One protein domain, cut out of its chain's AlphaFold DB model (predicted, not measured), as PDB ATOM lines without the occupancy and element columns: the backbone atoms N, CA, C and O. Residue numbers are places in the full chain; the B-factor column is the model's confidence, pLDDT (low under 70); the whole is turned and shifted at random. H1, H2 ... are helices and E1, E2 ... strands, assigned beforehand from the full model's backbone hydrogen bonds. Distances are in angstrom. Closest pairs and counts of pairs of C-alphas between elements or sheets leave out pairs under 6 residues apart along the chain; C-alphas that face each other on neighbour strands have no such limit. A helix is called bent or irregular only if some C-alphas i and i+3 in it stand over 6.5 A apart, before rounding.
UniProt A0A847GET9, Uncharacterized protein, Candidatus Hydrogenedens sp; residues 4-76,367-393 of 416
ATOM      1  N   ASP A   4     -24.703  31.868   6.820       80.19
ATOM      2  CA  ASP A   4     -23.395  31.325   7.173       80.19
ATOM      3  C   ASP A   4     -23.548  30.027   7.966       80.19
ATOM      4  O   ASP A   4     -22.924  29.036   7.610       80.19
ATOM      5  N   GLN A   5     -24.492  29.981   8.916       82.69
ATOM      6  CA  GLN A   5     -24.839  28.757   9.650       82.69
ATOM      7  C   GLN A   5     -25.322  27.637   8.719       82.69
ATOM      8  O   GLN A   5     -24.946  26.482   8.886       82.69
ATOM      9  N   ALA A   6     -26.143  27.965   7.716       80.31
ATOM     10  CA  ALA A   6     -26.611  26.981   6.741       80.31
ATOM     11  C   ALA A   6     -25.469  26.427   5.870       80.31
ATOM     12  O   ALA A   6     -25.460  25.245   5.533       80.31
ATOM     13  N   ARG A   7     -24.496  27.272   5.507       81.88
ATOM     14  CA  ARG A   7     -23.314  26.859   4.733       81.88
ATOM     15  C   ARG A   7     -22.336  26.043   5.565       81.88
ATOM     16  O   ARG A   7     -21.815  25.055   5.062       81.88
ATOM     17  N   GLU A   8     -22.106  26.446   6.807       83.94
ATOM     18  CA  GLU A   8     -21.276  25.718   7.766       83.94
ATOM     19  C   GLU A   8     -21.844  24.319   8.010       83.94
ATOM     20  O   GLU A   8     -21.123  23.335   7.880       83.94
ATOM     21  N   LEU A   9     -23.158  24.214   8.215       82.56
ATOM     22  CA  LEU A   9     -23.856  22.936   8.330       82.56
ATOM     23  C   LEU A   9     -23.673  22.065   7.079       82.56
ATOM     24  O   LEU A   9     -23.338  20.889   7.185       82.56
ATOM     25  N   ALA A  10     -23.839  22.634   5.881       79.88
ATOM     26  CA  ALA A  10     -23.620  21.901   4.633       79.88
ATOM     27  C   ALA A  10     -22.164  21.415   4.484       79.88
ATOM     28  O   ALA A  10     -21.933  20.314   3.985       79.88
ATOM     29  N   GLN A  11     -21.182  22.201   4.940       81.00
ATOM     30  CA  GLN A  11     -19.774  21.799   4.956       81.00
ATOM     31  C   GLN A  11     -19.510  20.690   5.977       81.00
ATOM     32  O   GLN A  11     -18.872  19.699   5.633       81.00
ATOM     33  N   GLN A  12     -20.038  20.806   7.194       78.00
ATOM     34  CA  GLN A  12     -19.909  19.772   8.224       78.00
ATOM     35  C   GLN A  12     -20.494  18.436   7.758       78.00
ATOM     36  O   GLN A  12     -19.885  17.395   7.972       78.00
ATOM     37  N   LEU A  13     -21.623  18.461   7.049       76.69
ATOM     38  CA  LEU A  13     -22.251  17.255   6.502       76.69
ATOM     39  C   LEU A  13     -21.488  16.628   5.332       76.69
ATOM     40  O   LEU A  13     -21.645  15.435   5.077       76.69
ATOM     41  N   SER A  14     -20.672  17.415   4.622       72.31
ATOM     42  CA  SER A  14     -19.788  16.895   3.570       72.31
ATOM     43  C   SER A  14     -18.605  16.099   4.127       72.31
ATOM     44  O   SER A  14     -17.989  15.321   3.400       72.31
ATOM     45  N   LEU A  15     -18.298  16.266   5.416       69.50
ATOM     46  CA  LEU A  15     -17.316  15.455   6.118       69.50
ATOM     47  C   LEU A  15     -17.991  14.155   6.578       69.50
ATOM     48  O   LEU A  15     -19.068  14.171   7.176       69.50
ATOM     49  N   SER A  16     -17.366  13.013   6.286       62.31
ATOM     50  CA  SER A  16     -17.836  11.715   6.778       62.31
ATOM     51  C   SER A  16     -17.819  11.694   8.309       62.31
ATOM     52  O   SER A  16     -16.846  12.138   8.920       62.31
ATOM     53  N   SER A  17     -18.879  11.168   8.929       57.31
ATOM     54  CA  SER A  17     -18.970  11.062  10.390       57.31
ATOM     55  C   SER A  17     -17.798  10.261  10.953       57.31
ATOM     56  O   SER A  17     -17.564   9.128  10.539       57.31
ATOM     57  N   TYR A  18     -17.069  10.854  11.901       54.12
ATOM     58  CA  TYR A  18     -15.866  10.246  12.473       54.12
ATOM     59  C   TYR A  18     -16.199   9.051  13.393       54.12
ATOM     60  O   TYR A  18     -15.407   8.120  13.463       54.12
ATOM     61  N   GLU A  19     -17.390   9.019  14.024       53.19
ATOM     62  CA  GLU A  19     -17.789   7.973  14.996       53.19
ATOM     63  C   GLU A  19     -19.311   7.660  15.029       53.19
ATOM     64  O   GLU A  19     -19.925   7.572  16.088       53.19
ATOM     65  N   GLY A  20     -19.981   7.464  13.886       55.31
ATOM     66  CA  GLY A  20     -21.405   7.084  13.912       55.31
ATOM     67  C   GLY A  20     -21.961   6.594  12.579       55.31
ATOM     68  O   GLY A  20     -21.439   6.935  11.522       55.31
ATOM     69  N   ARG A  21     -23.046   5.802  12.623       66.62
ATOM     70  CA  ARG A  21     -23.731   5.280  11.418       66.62
ATOM     71  C   ARG A  21     -24.514   6.357  10.643       66.62
ATOM     72  O   ARG A  21     -25.022   6.066   9.567       66.62
ATOM     73  N   GLY A  22     -24.584   7.585  11.164       71.56
ATOM     74  CA  GLY A  22     -25.189   8.740  10.504       71.56
ATOM     75  C   GLY A  22     -25.172  10.016  11.354       71.56
ATOM     76  O   GLY A  22     -24.736  10.001  12.506       71.56
ATOM     77  N   THR A  23     -25.641  11.118  10.772       76.75
ATOM     78  CA  THR A  23     -25.773  12.452  11.372       76.75
ATOM     79  C   THR A  23     -27.216  12.921  11.241       76.75
ATOM     80  O   THR A  23     -27.757  12.990  10.136       76.75
ATOM     81  N   VAL A  24     -27.845  13.285  12.358       82.94
ATOM     82  CA  VAL A  24     -29.204  13.841  12.365       82.94
ATOM     83  C   VAL A  24     -29.130  15.348  12.570       82.94
ATOM     84  O   VAL A  24     -28.554  15.836  13.542       82.94
ATOM     85  N   VAL A  25     -29.743  16.090  11.656       85.44
ATOM     86  CA  VAL A  25     -29.768  17.551  11.659       85.44
ATOM     87  C   VAL A  25     -31.163  18.029  12.005       85.44
ATOM     88  O   VAL A  25     -32.100  17.823  11.234       85.44
ATOM     89  N   VAL A  26     -31.301  18.709  13.143       88.31
ATOM     90  CA  VAL A  26     -32.586  19.256  13.589       88.31
ATOM     91  C   VAL A  26     -32.572  20.777  13.486       88.31
ATOM     92  O   VAL A  26     -31.801  21.459  14.164       88.31
ATOM     93  N   ILE A  27     -33.472  21.317  12.664       88.00
ATOM     94  CA  ILE A  27     -33.673  22.760  12.502       88.00
ATOM     95  C   ILE A  27     -35.018  23.130  13.128       88.00
ATOM     96  O   ILE A  27     -36.081  22.759  12.619       88.00
ATOM     97  N   ARG A  28     -34.976  23.874  14.239       88.19
ATOM     98  CA  ARG A  28     -36.162  24.322  14.982       88.19
ATOM     99  C   ARG A  28     -35.934  25.721  15.586       88.19
ATOM    100  O   ARG A  28     -34.979  25.878  16.345       88.19
ATOM    101  N   PRO A  29     -36.810  26.715  15.341       88.62
ATOM    102  CA  PRO A  29     -37.907  26.716  14.369       88.62
ATOM    103  C   PRO A  29     -37.401  26.891  12.924       88.62
ATOM    104  O   PRO A  29     -36.576  27.763  12.640       88.62
ATOM    105  N   ALA A  30     -37.903  26.074  11.997       89.19
ATOM    106  CA  ALA A  30     -37.530  26.112  10.578       89.19
ATOM    107  C   ALA A  30     -38.088  27.342   9.830       89.19
ATOM    108  O   ALA A  30     -37.522  27.781   8.833       89.19
ATOM    109  N   ASP A  31     -39.169  27.947  10.310       88.25
ATOM    110  CA  ASP A  31     -39.761  29.171   9.747       88.25
ATOM    111  C   ASP A  31     -38.943  30.432  10.058       88.25
ATOM    112  O   ASP A  31     -39.030  31.421   9.333       88.25
ATOM    113  N   ALA A  32     -38.052  30.372  11.051       87.69
ATOM    114  CA  ALA A  32     -37.086  31.433  11.331       87.69
ATOM    115  C   ALA A  32     -35.870  31.419  10.378       87.69
ATOM    116  O   ALA A  32     -34.875  32.121  10.600       87.69
ATOM    117  N   MET A  33     -35.879  30.586   9.334       86.56
ATOM    118  CA  MET A  33     -34.866  30.633   8.280       86.56
ATOM    119  C   MET A  33     -35.100  31.840   7.374       86.56
ATOM    120  O   MET A  33     -36.186  32.037   6.832       86.56
ATOM    121  N   ASN A  34     -34.056  32.637   7.143       85.50
ATOM    122  CA  ASN A  34     -34.137  33.657   6.104       85.50
ATOM    123  C   ASN A  34     -34.091  33.004   4.704       85.50
ATOM    124  O   ASN A  34     -33.621  31.876   4.535       85.50
ATOM    125  N   ARG A  35     -34.559  33.724   3.674       85.81
ATOM    126  CA  ARG A  35     -34.631  33.200   2.293       85.81
ATOM    127  C   ARG A  35     -33.281  32.712   1.763       85.81
ATOM    128  O   ARG A  35     -33.216  31.707   1.065       85.81
ATOM    129  N   ASN A  36     -32.204  33.415   2.103       86.12
ATOM    130  CA  ASN A  36     -30.864  33.077   1.640       86.12
ATOM    131  C   ASN A  36     -30.350  31.776   2.281       86.12
ATOM    132  O   ASN A  36     -29.701  30.983   1.606       86.12
ATOM    133  N   ALA A  37     -30.671  31.535   3.553       85.88
ATOM    134  CA  ALA A  37     -30.339  30.312   4.274       85.88
ATOM    135  C   ALA A  37     -31.137  29.122   3.735       85.88
ATOM    136  O   ALA A  37     -30.555  28.078   3.461       85.88
ATOM    137  N   ALA A  38     -32.438  29.304   3.478       85.50
ATOM    138  CA  ALA A  38     -33.259  28.280   2.834       85.50
ATOM    139  C   ALA A  38     -32.683  27.881   1.464       85.50
ATOM    140  O   ALA A  38     -32.506  26.699   1.191       85.50
ATOM    141  N   ASN A  39     -32.295  28.862   0.639       86.31
ATOM    142  CA  ASN A  39     -31.674  28.604  -0.663       86.31
ATOM    143  C   ASN A  39     -30.316  27.896  -0.556       86.31
ATOM    144  O   ASN A  39     -29.985  27.083  -1.416       86.31
ATOM    145  N   ALA A  40     -29.529  28.194   0.483       86.19
ATOM    146  CA  ALA A  40     -28.253  27.527   0.724       86.19
ATOM    147  C   ALA A  40     -28.433  26.037   1.060       86.19
ATOM    148  O   ALA A  40     -27.608  25.228   0.646       86.19
ATOM    149  N   LEU A  41     -29.527  25.677   1.739       86.50
ATOM    150  CA  LEU A  41     -29.856  24.292   2.082       86.50
ATOM    151  C   LEU A  41     -30.491  23.505   0.929       86.50
ATOM    152  O   LEU A  41     -30.502  22.282   0.990       86.50
ATOM    153  N   LEU A  42     -30.993  24.160  -0.129       88.44
ATOM    154  CA  LEU A  42     -31.705  23.472  -1.217       88.44
ATOM    155  C   LEU A  42     -30.872  22.369  -1.870       88.44
ATOM    156  O   LEU A  42     -31.399  21.286  -2.088       88.44
ATOM    157  N   LYS A  43     -29.583  22.621  -2.135       86.00
ATOM    158  CA  LYS A  43     -28.698  21.618  -2.750       86.00
ATOM    159  C   LYS A  43     -28.552  20.385  -1.862       86.00
ATOM    160  O   LYS A  43     -28.658  19.266  -2.337       86.00
ATOM    161  N   THR A  44     -28.355  20.603  -0.565       86.69
ATOM    162  CA  THR A  44     -28.172  19.526   0.414       86.69
ATOM    163  C   THR A  44     -29.476  18.792   0.725       86.69
ATOM    164  O   THR A  44     -29.440  17.621   1.058       86.69
ATOM    165  N   LEU A  45     -30.629  19.453   0.624       87.56
ATOM    166  CA  LEU A  45     -31.935  18.806   0.787       87.56
ATOM    167  C   LEU A  45     -32.378  18.039  -0.465       87.56
ATOM    168  O   LEU A  45     -33.196  17.136  -0.356       87.56
ATOM    169  N   GLU A  46     -31.883  18.418  -1.645       86.75
ATOM    170  CA  GLU A  46     -32.159  17.726  -2.909       86.75
ATOM    171  C   GLU A  46     -31.314  16.461  -3.065       86.75
ATOM    172  O   GLU A  46     -31.829  15.429  -3.482       86.75
ATOM    173  N   GLU A  47     -30.048  16.528  -2.655       85.06
ATOM    174  CA  GLU A  47     -29.120  15.398  -2.644       85.06
ATOM    175  C   GLU A  47     -28.519  15.253  -1.234       85.06
ATOM    176  O   GLU A  47     -27.361  15.625  -1.007       85.06
ATOM    177  N   PRO A  48     -29.306  14.779  -0.244       83.12
ATOM    178  CA  PRO A  48     -28.793  14.592   1.104       83.12
ATOM    179  C   PRO A  48     -27.714  13.503   1.105       83.12
ATOM    180  O   PRO A  48     -27.893  12.461   0.465       83.12
ATOM    181  N   PRO A  49     -26.597  13.702   1.832       83.50
ATOM    182  CA  PRO A  49     -25.631  12.636   2.052       83.50
ATOM    183  C   PRO A  49     -26.324  11.391   2.616       83.50
ATOM    184  O   PRO A  49     -27.212  11.512   3.457       83.50
ATOM    185  N   SER A  50     -25.916  10.193   2.189       81.19
ATOM    186  CA  SER A  50     -26.571   8.933   2.587       81.19
ATOM    187  C   SER A  50     -26.553   8.681   4.097       81.19
ATOM    188  O   SER A  50     -27.394   7.952   4.617       81.19
ATOM    189  N   HIS A  51     -25.610   9.298   4.808       80.00
ATOM    190  CA  HIS A  51     -25.483   9.248   6.260       80.00
ATOM    191  C   HIS A  51     -26.234  10.375   6.978       80.00
ATOM    192  O   HIS A  51     -26.185  10.415   8.200       80.00
ATOM    193  N   ALA A  52     -26.898  11.300   6.282       81.69
ATOM    194  CA  ALA A  52     -27.516  12.481   6.879       81.69
ATOM    195  C   ALA A  52     -29.049  12.444   6.816       81.69
ATOM    196  O   ALA A  52     -29.643  12.231   5.761       81.69
ATOM    197  N   VAL A  53     -29.703  12.740   7.942       86.25
ATOM    198  CA  VAL A  53     -31.166  12.884   8.023       86.25
ATOM    199  C   VAL A  53     -31.520  14.284   8.509       86.25
ATOM    200  O   VAL A  53     -31.078  14.709   9.575       86.25
ATOM    201  N   PHE A  54     -32.354  14.992   7.747       87.81
ATOM    202  CA  PHE A  54     -32.840  16.326   8.100       87.81
ATOM    203  C   PHE A  54     -34.228  16.272   8.738       87.81
ATOM    204  O   PHE A  54     -35.163  15.704   8.176       87.81
ATOM    205  N   ILE A  55     -34.377  16.938   9.882       91.31
ATOM    206  CA  ILE A  55     -35.646  17.127  10.584       91.31
ATOM    207  C   ILE A  55     -35.906  18.629  10.716       91.31
ATOM    208  O   ILE A  55     -35.265  19.337  11.496       91.31
ATOM    209  N   LEU A  56     -36.879  19.117   9.951       91.31
ATOM    210  CA  LEU A  56     -37.346  20.500   9.988       91.31
ATOM    211  C   LEU A  56     -38.617  20.571  10.839       91.31
ATOM    212  O   LEU A  56     -39.622  19.949  10.501       91.31
ATOM    213  N   ALA A  57     -38.589  21.337  11.930       92.25
ATOM    214  CA  ALA A  57     -39.737  21.512  12.817       92.25
ATOM    215  C   ALA A  57     -40.198  22.976  12.831       92.25
ATOM    216  O   ALA A  57     -39.400  23.883  13.073       92.25
ATOM    217  N   THR A  58     -41.489  23.209  12.595       91.56
ATOM    218  CA  THR A  58     -42.103  24.544  12.566       91.56
ATOM    219  C   THR A  58     -43.541  24.498  13.072       91.56
ATOM    220  O   THR A  58     -44.235  23.499  12.890       91.56
ATOM    221  N   THR A  59     -43.992  25.593  13.683       90.44
ATOM    222  CA  THR A  59     -45.402  25.851  14.007       90.44
ATOM    223  C   THR A  59     -46.135  26.585  12.876       90.44
ATOM    224  O   THR A  59     -47.360  26.648  12.874       90.44
ATOM    225  N   GLU A  60     -45.408  27.118  11.889       89.88
ATOM    226  CA  GLU A  60     -45.927  27.975  10.821       89.88
ATOM    227  C   GLU A  60     -45.514  27.454   9.434       89.88
ATOM    228  O   GLU A  60     -44.787  28.104   8.683       89.88
ATOM    229  N   ALA A  61     -46.025  26.277   9.055       88.88
ATOM    230  CA  ALA A  61     -45.674  25.612   7.792       88.88
ATOM    231  C   ALA A  61     -45.859  26.494   6.539       88.88
ATOM    232  O   ALA A  61     -45.110  26.368   5.577       88.88
ATOM    233  N   HIS A  62     -46.820  27.425   6.559       88.94
ATOM    234  CA  HIS A  62     -47.086  28.356   5.458       88.94
ATOM    235  C   HIS A  62     -45.963  29.386   5.223       88.94
ATOM    236  O   HIS A  62     -45.897  29.976   4.145       88.94
ATOM    237  N   LYS A  63     -45.079  29.608   6.207       88.94
ATOM    238  CA  LYS A  63     -43.892  30.467   6.070       88.94
ATOM    239  C   LYS A  63     -42.712  29.744   5.423       88.94
ATOM    240  O   LYS A  63     -41.778  30.400   4.961       88.94
ATOM    241  N   ILE A  64     -42.742  28.411   5.364       90.44
ATOM    242  CA  ILE A  64     -41.687  27.622   4.731       90.44
ATOM    243  C   ILE A  64     -41.830  27.713   3.205       90.44
ATOM    244  O   ILE A  64     -42.924  27.503   2.677       90.44
ATOM    245  N   PRO A  65     -40.744  27.993   2.457       90.50
ATOM    246  CA  PRO A  65     -40.792  28.005   1.001       90.50
ATOM    247  C   PRO A  65     -41.280  26.670   0.431       90.50
ATOM    248  O   PRO A  65     -40.793  25.606   0.817       90.50
ATOM    249  N   ALA A  66     -42.171  26.724  -0.563       90.69
ATOM    250  CA  ALA A  66     -42.687  25.530  -1.237       90.69
ATOM    251  C   ALA A  66     -41.574  24.640  -1.824       90.69
ATOM    252  O   ALA A  66     -41.730  23.425  -1.890       90.69
ATOM    253  N   THR A  67     -40.431  25.231  -2.189       90.88
ATOM    254  CA  THR A  67     -39.238  24.530  -2.685       90.88
ATOM    255  C   THR A  67     -38.573  23.624  -1.647       90.88
ATOM    256  O   THR A  67     -37.963  22.627  -2.029       90.88
ATOM    257  N   ILE A  68     -38.684  23.958  -0.357       91.62
ATOM    258  CA  ILE A  68     -38.219  23.119   0.756       91.62
ATOM    259  C   ILE A  68     -39.262  22.039   1.031       91.62
ATOM    260  O   ILE A  68     -38.922  20.862   1.079       91.62
ATOM    261  N   ILE A  69     -40.540  22.424   1.131       90.38
ATOM    262  CA  ILE A  69     -41.641  21.487   1.407       90.38
ATOM    263  C   ILE A  69     -41.678  20.362   0.365       90.38
ATOM    264  O   ILE A  69     -41.847  19.207   0.733       90.38
ATOM    265  N   SER A  70     -41.465  20.668  -0.918       92.12
ATOM    266  CA  SER A  70     -41.486  19.665  -1.992       92.12
ATOM    267  C   SER A  70     -40.363  18.622  -1.907       92.12
ATOM    268  O   SER A  70     -40.432  17.618  -2.605       92.12
ATOM    269  N   ARG A  71     -39.316  18.879  -1.112       91.25
ATOM    270  CA  ARG A  71     -38.152  17.997  -0.899       91.25
ATOM    271  C   ARG A  71     -38.186  17.320   0.477       91.25
ATOM    272  O   ARG A  71     -37.224  16.673   0.868       91.25
ATOM    273  N   CYS A  72     -39.264  17.493   1.240       90.25
ATOM    274  CA  CYS A  72     -39.406  16.942   2.582       90.25
ATOM    275  C   CYS A  72     -40.649  16.065   2.673       90.25
ATOM    276  O   CYS A  72     -41.711  16.406   2.153       90.25
ATOM    277  N   GLN A  73     -40.548  14.971   3.426       90.56
ATOM    278  CA  GLN A  73     -41.734  14.250   3.857       90.56
ATOM    279  C   GLN A  73     -42.432  15.067   4.949       90.56
ATOM    280  O   GLN A  73     -41.872  15.306   6.021       90.56
ATOM    281  N   ARG A  74     -43.651  15.528   4.662       89.56
ATOM    282  CA  ARG A  74     -44.426  16.351   5.592       89.56
ATOM    283  C   ARG A  74     -45.211  15.473   6.561       89.56
ATOM    284  O   ARG A  74     -46.004  14.638   6.135       89.56
ATOM    285  N   TYR A  75     -45.041  15.749   7.850       90.25
ATOM    286  CA  TYR A  75     -45.836  15.177   8.931       90.25
ATOM    287  C   TYR A  75     -46.524  16.302   9.702       90.25
ATOM    288  O   TYR A  75     -45.859  17.167  10.270       90.25
ATOM    289  N   ASP A  76     -47.856  16.296   9.697       87.88
ATOM    290  CA  ASP A  76     -48.665  17.271  10.425       87.88
ATOM    291  C   ASP A  76     -49.117  16.673  11.762       87.88
ATOM    292  O   ASP A  76     -49.998  15.812  11.811       87.88
ATOM    293  N   PRO A 367     -44.006   4.690   6.521       57.53
ATOM    294  CA  PRO A 367     -42.806   3.872   6.304       57.53
ATOM    295  C   PRO A 367     -41.501   4.681   6.208       57.53
ATOM    296  O   PRO A 367     -40.432   4.179   6.549       57.53
ATOM    297  N   GLY A 368     -41.565   5.966   5.835       57.41
ATOM    298  CA  GLY A 368     -40.404   6.864   5.821       57.41
ATOM    299  C   GLY A 368     -39.804   7.162   7.205       57.41
ATOM    300  O   GLY A 368     -38.631   7.522   7.292       57.41
ATOM    301  N   LEU A 369     -40.562   6.988   8.294       58.75
ATOM    302  CA  LEU A 369     -40.060   7.135   9.669       58.75
ATOM    303  C   LEU A 369     -39.157   5.969  10.098       58.75
ATOM    304  O   LEU A 369     -38.304   6.166  10.963       58.75
ATOM    305  N   ALA A 370     -39.273   4.792   9.469       55.41
ATOM    306  CA  ALA A 370     -38.394   3.650   9.738       55.41
ATOM    307  C   ALA A 370     -36.919   3.992   9.476       55.41
ATOM    308  O   ALA A 370     -36.050   3.684  10.290       55.41
ATOM    309  N   ALA A 371     -36.653   4.682   8.361       55.53
ATOM    310  CA  ALA A 371     -35.310   5.110   7.978       55.53
ATOM    311  C   ALA A 371     -34.732   6.118   8.981       55.53
ATOM    312  O   ALA A 371     -33.573   6.011   9.367       55.53
ATOM    313  N   VAL A 372     -35.560   7.048   9.471       56.56
ATOM    314  CA  VAL A 372     -35.155   8.014  10.503       56.56
ATOM    315  C   VAL A 372     -34.775   7.282  11.791       56.56
ATOM    316  O   VAL A 372     -33.683   7.491  12.311       56.56
ATOM    317  N   LEU A 373     -35.629   6.375  12.273       54.47
ATOM    318  CA  LEU A 373     -35.400   5.621  13.512       54.47
ATOM    319  C   LEU A 373     -34.200   4.662  13.423       54.47
ATOM    320  O   LEU A 373     -33.507   4.466  14.419       54.47
ATOM    321  N   GLY A 374     -33.905   4.109  12.242       52.47
ATOM    322  CA  GLY A 374     -32.722   3.272  12.006       52.47
ATOM    323  C   GLY A 374     -31.392   4.039  12.023       52.47
ATOM    324  O   GLY A 374     -30.362   3.471  12.390       52.47
ATOM    325  N   VAL A 375     -31.408   5.332  11.679       49.44
ATOM    326  CA  VAL A 375     -30.224   6.219  11.652       49.44
ATOM    327  C   VAL A 375     -29.932   6.850  13.023       49.44
ATOM    328  O   VAL A 375     -28.834   7.352  13.254       49.44
ATOM    329  N   PHE A 376     -30.863   6.768  13.980       50.75
ATOM    330  CA  PHE A 376     -30.802   7.470  15.274       50.75
ATOM    331  C   PHE A 376     -29.679   7.029  16.241       50.75
ATOM    332  O   PHE A 376     -29.573   7.572  17.336       50.75
ATOM    333  N   ARG A 377     -28.801   6.094  15.851       47.12
ATOM    334  CA  ARG A 377     -27.548   5.774  16.565       47.12
ATOM    335  C   ARG A 377     -26.383   6.622  16.036       47.12
ATOM    336  O   ARG A 377     -25.401   6.086  15.513       47.12
ATOM    337  N   GLY A 378     -26.529   7.942  16.102       47.75
ATOM    338  CA  GLY A 378     -25.592   8.904  15.522       47.75
ATOM    339  C   GLY A 378     -25.630  10.273  16.203       47.75
ATOM    340  O   GLY A 378     -26.444  10.520  17.090       47.75
ATOM    341  N   LYS A 379     -24.735  11.174  15.785       50.03
ATOM    342  CA  LYS A 379     -24.577  12.519  16.364       50.03
ATOM    343  C   LYS A 379     -25.787  13.401  16.023       50.03
ATOM    344  O   LYS A 379     -26.211  13.441  14.864       50.03
ATOM    345  N   VAL A 380     -26.317  14.132  17.010       50.47
ATOM    346  CA  VAL A 380     -27.400  15.110  16.813       50.47
ATOM    347  C   VAL A 380     -26.799  16.510  16.761       50.47
ATOM    348  O   VAL A 380     -26.200  16.979  17.729       50.47
ATOM    349  N   VAL A 381     -26.974  17.191  15.628       55.16
ATOM    350  CA  VAL A 381     -26.569  18.591  15.459       55.16
ATOM    351  C   VAL A 381     -27.815  19.468  15.533       55.16
ATOM    352  O   VAL A 381     -28.724  19.349  14.701       55.16
ATOM    353  N   ALA A 382     -27.870  20.341  16.540       51.91
ATOM    354  CA  ALA A 382     -28.985  21.256  16.756       51.91
ATOM    355  C   ALA A 382     -28.603  22.672  16.310       51.91
ATOM    356  O   ALA A 382     -27.669  23.280  16.832       51.91
ATOM    357  N   VAL A 383     -29.361  23.234  15.365       56.47
ATOM    358  CA  VAL A 383     -29.158  24.619  14.913       56.47
ATOM    359  C   VAL A 383     -30.283  25.494  15.458       56.47
ATOM    360  O   VAL A 383     -31.423  25.425  14.989       56.47
ATOM    361  N   LYS A 384     -29.967  26.325  16.459       52.78
ATOM    362  CA  LYS A 384     -30.908  27.281  17.067       52.78
ATOM    363  C   LYS A 384     -30.816  28.650  16.389       52.78
ATOM    364  O   LYS A 384     -29.777  29.063  15.883       52.78
ATOM    365  N   SER A 385     -31.920  29.397  16.383       44.12
ATOM    366  CA  SER A 385     -31.919  30.783  15.904       44.12
ATOM    367  C   SER A 385     -31.187  31.689  16.903       44.12
ATOM    368  O   SER A 385     -31.594  31.768  18.056       44.12
ATOM    369  N   GLY A 386     -30.118  32.367  16.475       44.56
ATOM    370  CA  GLY A 386     -29.380  33.344  17.295       44.56
ATOM    371  C   GLY A 386     -28.269  32.773  18.190       44.56
ATOM    372  O   GLY A 386     -27.436  33.544  18.655       44.56
ATOM    373  N   ALA A 387     -28.203  31.453  18.369       46.88
ATOM    374  CA  ALA A 387     -27.056  30.747  18.946       46.88
ATOM    375  C   ALA A 387     -26.292  30.011  17.829       46.88
ATOM    376  O   ALA A 387     -26.864  29.745  16.770       46.88
ATOM    377  N   GLY A 388     -24.996  29.746  18.024       49.31
ATOM    378  CA  GLY A 388     -24.156  29.008  17.069       49.31
ATOM    379  C   GLY A 388     -24.649  27.578  16.802       49.31
ATOM    380  O   GLY A 388     -25.669  27.147  17.338       49.31
ATOM    381  N   VAL A 389     -23.933  26.838  15.952       52.41
ATOM    382  CA  VAL A 389     -24.170  25.396  15.785       52.41
ATOM    383  C   VAL A 389     -23.743  24.707  17.084       52.41
ATOM    384  O   VAL A 389     -22.560  24.706  17.416       52.41
ATOM    385  N   GLU A 390     -24.702  24.186  17.852       47.75
ATOM    386  CA  GLU A 390     -24.424  23.422  19.071       47.75
ATOM    387  C   GLU A 390     -24.349  21.934  18.712       47.75
ATOM    388  O   GLU A 390     -25.298  21.348  18.182       47.75
ATOM    389  N   GLU A 391     -23.203  21.325  19.000       50.25
ATOM    390  CA  GLU A 391     -23.012  19.886  18.884       50.25
ATOM    391  C   GLU A 391     -23.342  19.223  20.222       50.25
ATOM    392  O   GLU A 391     -22.799  19.602  21.259       50.25
ATOM    393  N   SER A 392     -24.222  18.221  20.204       42.06
ATOM    394  CA  SER A 392     -24.518  17.397  21.376       42.06
ATOM    395  C   SER A 392     -24.351  15.923  21.026       42.06
ATOM    396  O   SER A 392     -25.008  15.419  20.111       42.06
ATOM    397  N   GLU A 393     -23.493  15.224  21.762       39.88
ATOM    398  CA  GLU A 393     -23.432  13.764  21.736       39.88
ATOM    399  C   GLU A 393     -24.581  13.219  22.584       39.88
ATOM    400  O   GLU A 393     -24.679  13.492  23.778       39.88
TER     401      GLU A 393
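Overview. This is residues 4 to 76 and 367 to 393 of the 416 residues of an uncharacterized protein of Candidatus Hydrogenedens sp (UniProt A0A847GET9). A small, twisted sheet of four strands has helix H1 lying over one face, along its strands, and H2 runs side by side with H1. The short H3 packs on H2, away from the sheet, while H4, farthest from the mean of the C-alphas, only grazes the sheet, chiefly near E2. The 100 printed residues hold four named helices and four named strands, in the order H1 E1 H2 E2 H3 H4 E3 E4; the sheet is mixed, ordered E2, E1, E3, E4, and the class is mixed, helices and strands. The whole is compact, with a radius of gyration of the C-alphas of 12.9 A and spans of 36 by 32 by 22 A.

Arrangement. H1, residues 4 to 14, is on the sheet at a height over the sheet of 9.2 A, in two layers, helices on one face of a sheet. It lies over E3, residues 379 to 383, and runs along it at 9 degrees on the local plane. H1 and H2, residues 35 to 46, touch at Ala 6 and Ala 37, their closest C-alphas, 5.6 A apart, with a shallow tilt of 12 degrees, the same way. E1, residues 23 to 27, is parallel to E3, with N 381 and O 24 at 2.9 A. E2, residues 52 to 56, is parallel to E1, with N 25 and O 53 at 2.8 A. E1, H2 and E2 form a strand-helix-strand unit, two parallel neighbour strands with a helix between, and its crossover is right-handed. H2 only grazes the sheet, with residues 44 to 45. H3, residues 66 to 69, touches H2; the closest C-alphas, of Leu 42 and Ile 68, are 6.8 A apart. H4, residues 368 to 375, only grazes the sheet with residues 371 to 375. E4, residues 389 to 392, forms a hairpin with E3, antiparallel, with N 382 and O 390 at 3.2 A. Every O i to N i+4 pair is within hydrogen-bond range in H1, but 6 of 8 in H2 and 3 of 4 in H4; H3 is too short for such a pair.

Along the chain. H1 begins at C-alpha 4, (-23.395, 31.325, 7.173), and is 15.3 A long. E1 is 13.0 A long, E2 13.1 A and E3 13.0 A. H2, 16.5 A long, is only just irregular: C-alphas 40 and 43 are 6.9 A apart. H4 is 11.7 A long. E4 ends at C-alpha 392, (-24.518, 17.397, 21.376).

Size, cuts and confidence. The C-alphas of Glu 19 and His 62, the two farthest apart, are 36.9 A apart. Residues 77 to 366 are not printed, and C-alphas 76 and 367 are 15.2 A apart across the cut. Of the links that are printed whole, none is long. Residues 15 to 21 and 367 to 393 are under 70 in pLDDT; the mean of the printed part is 74.8.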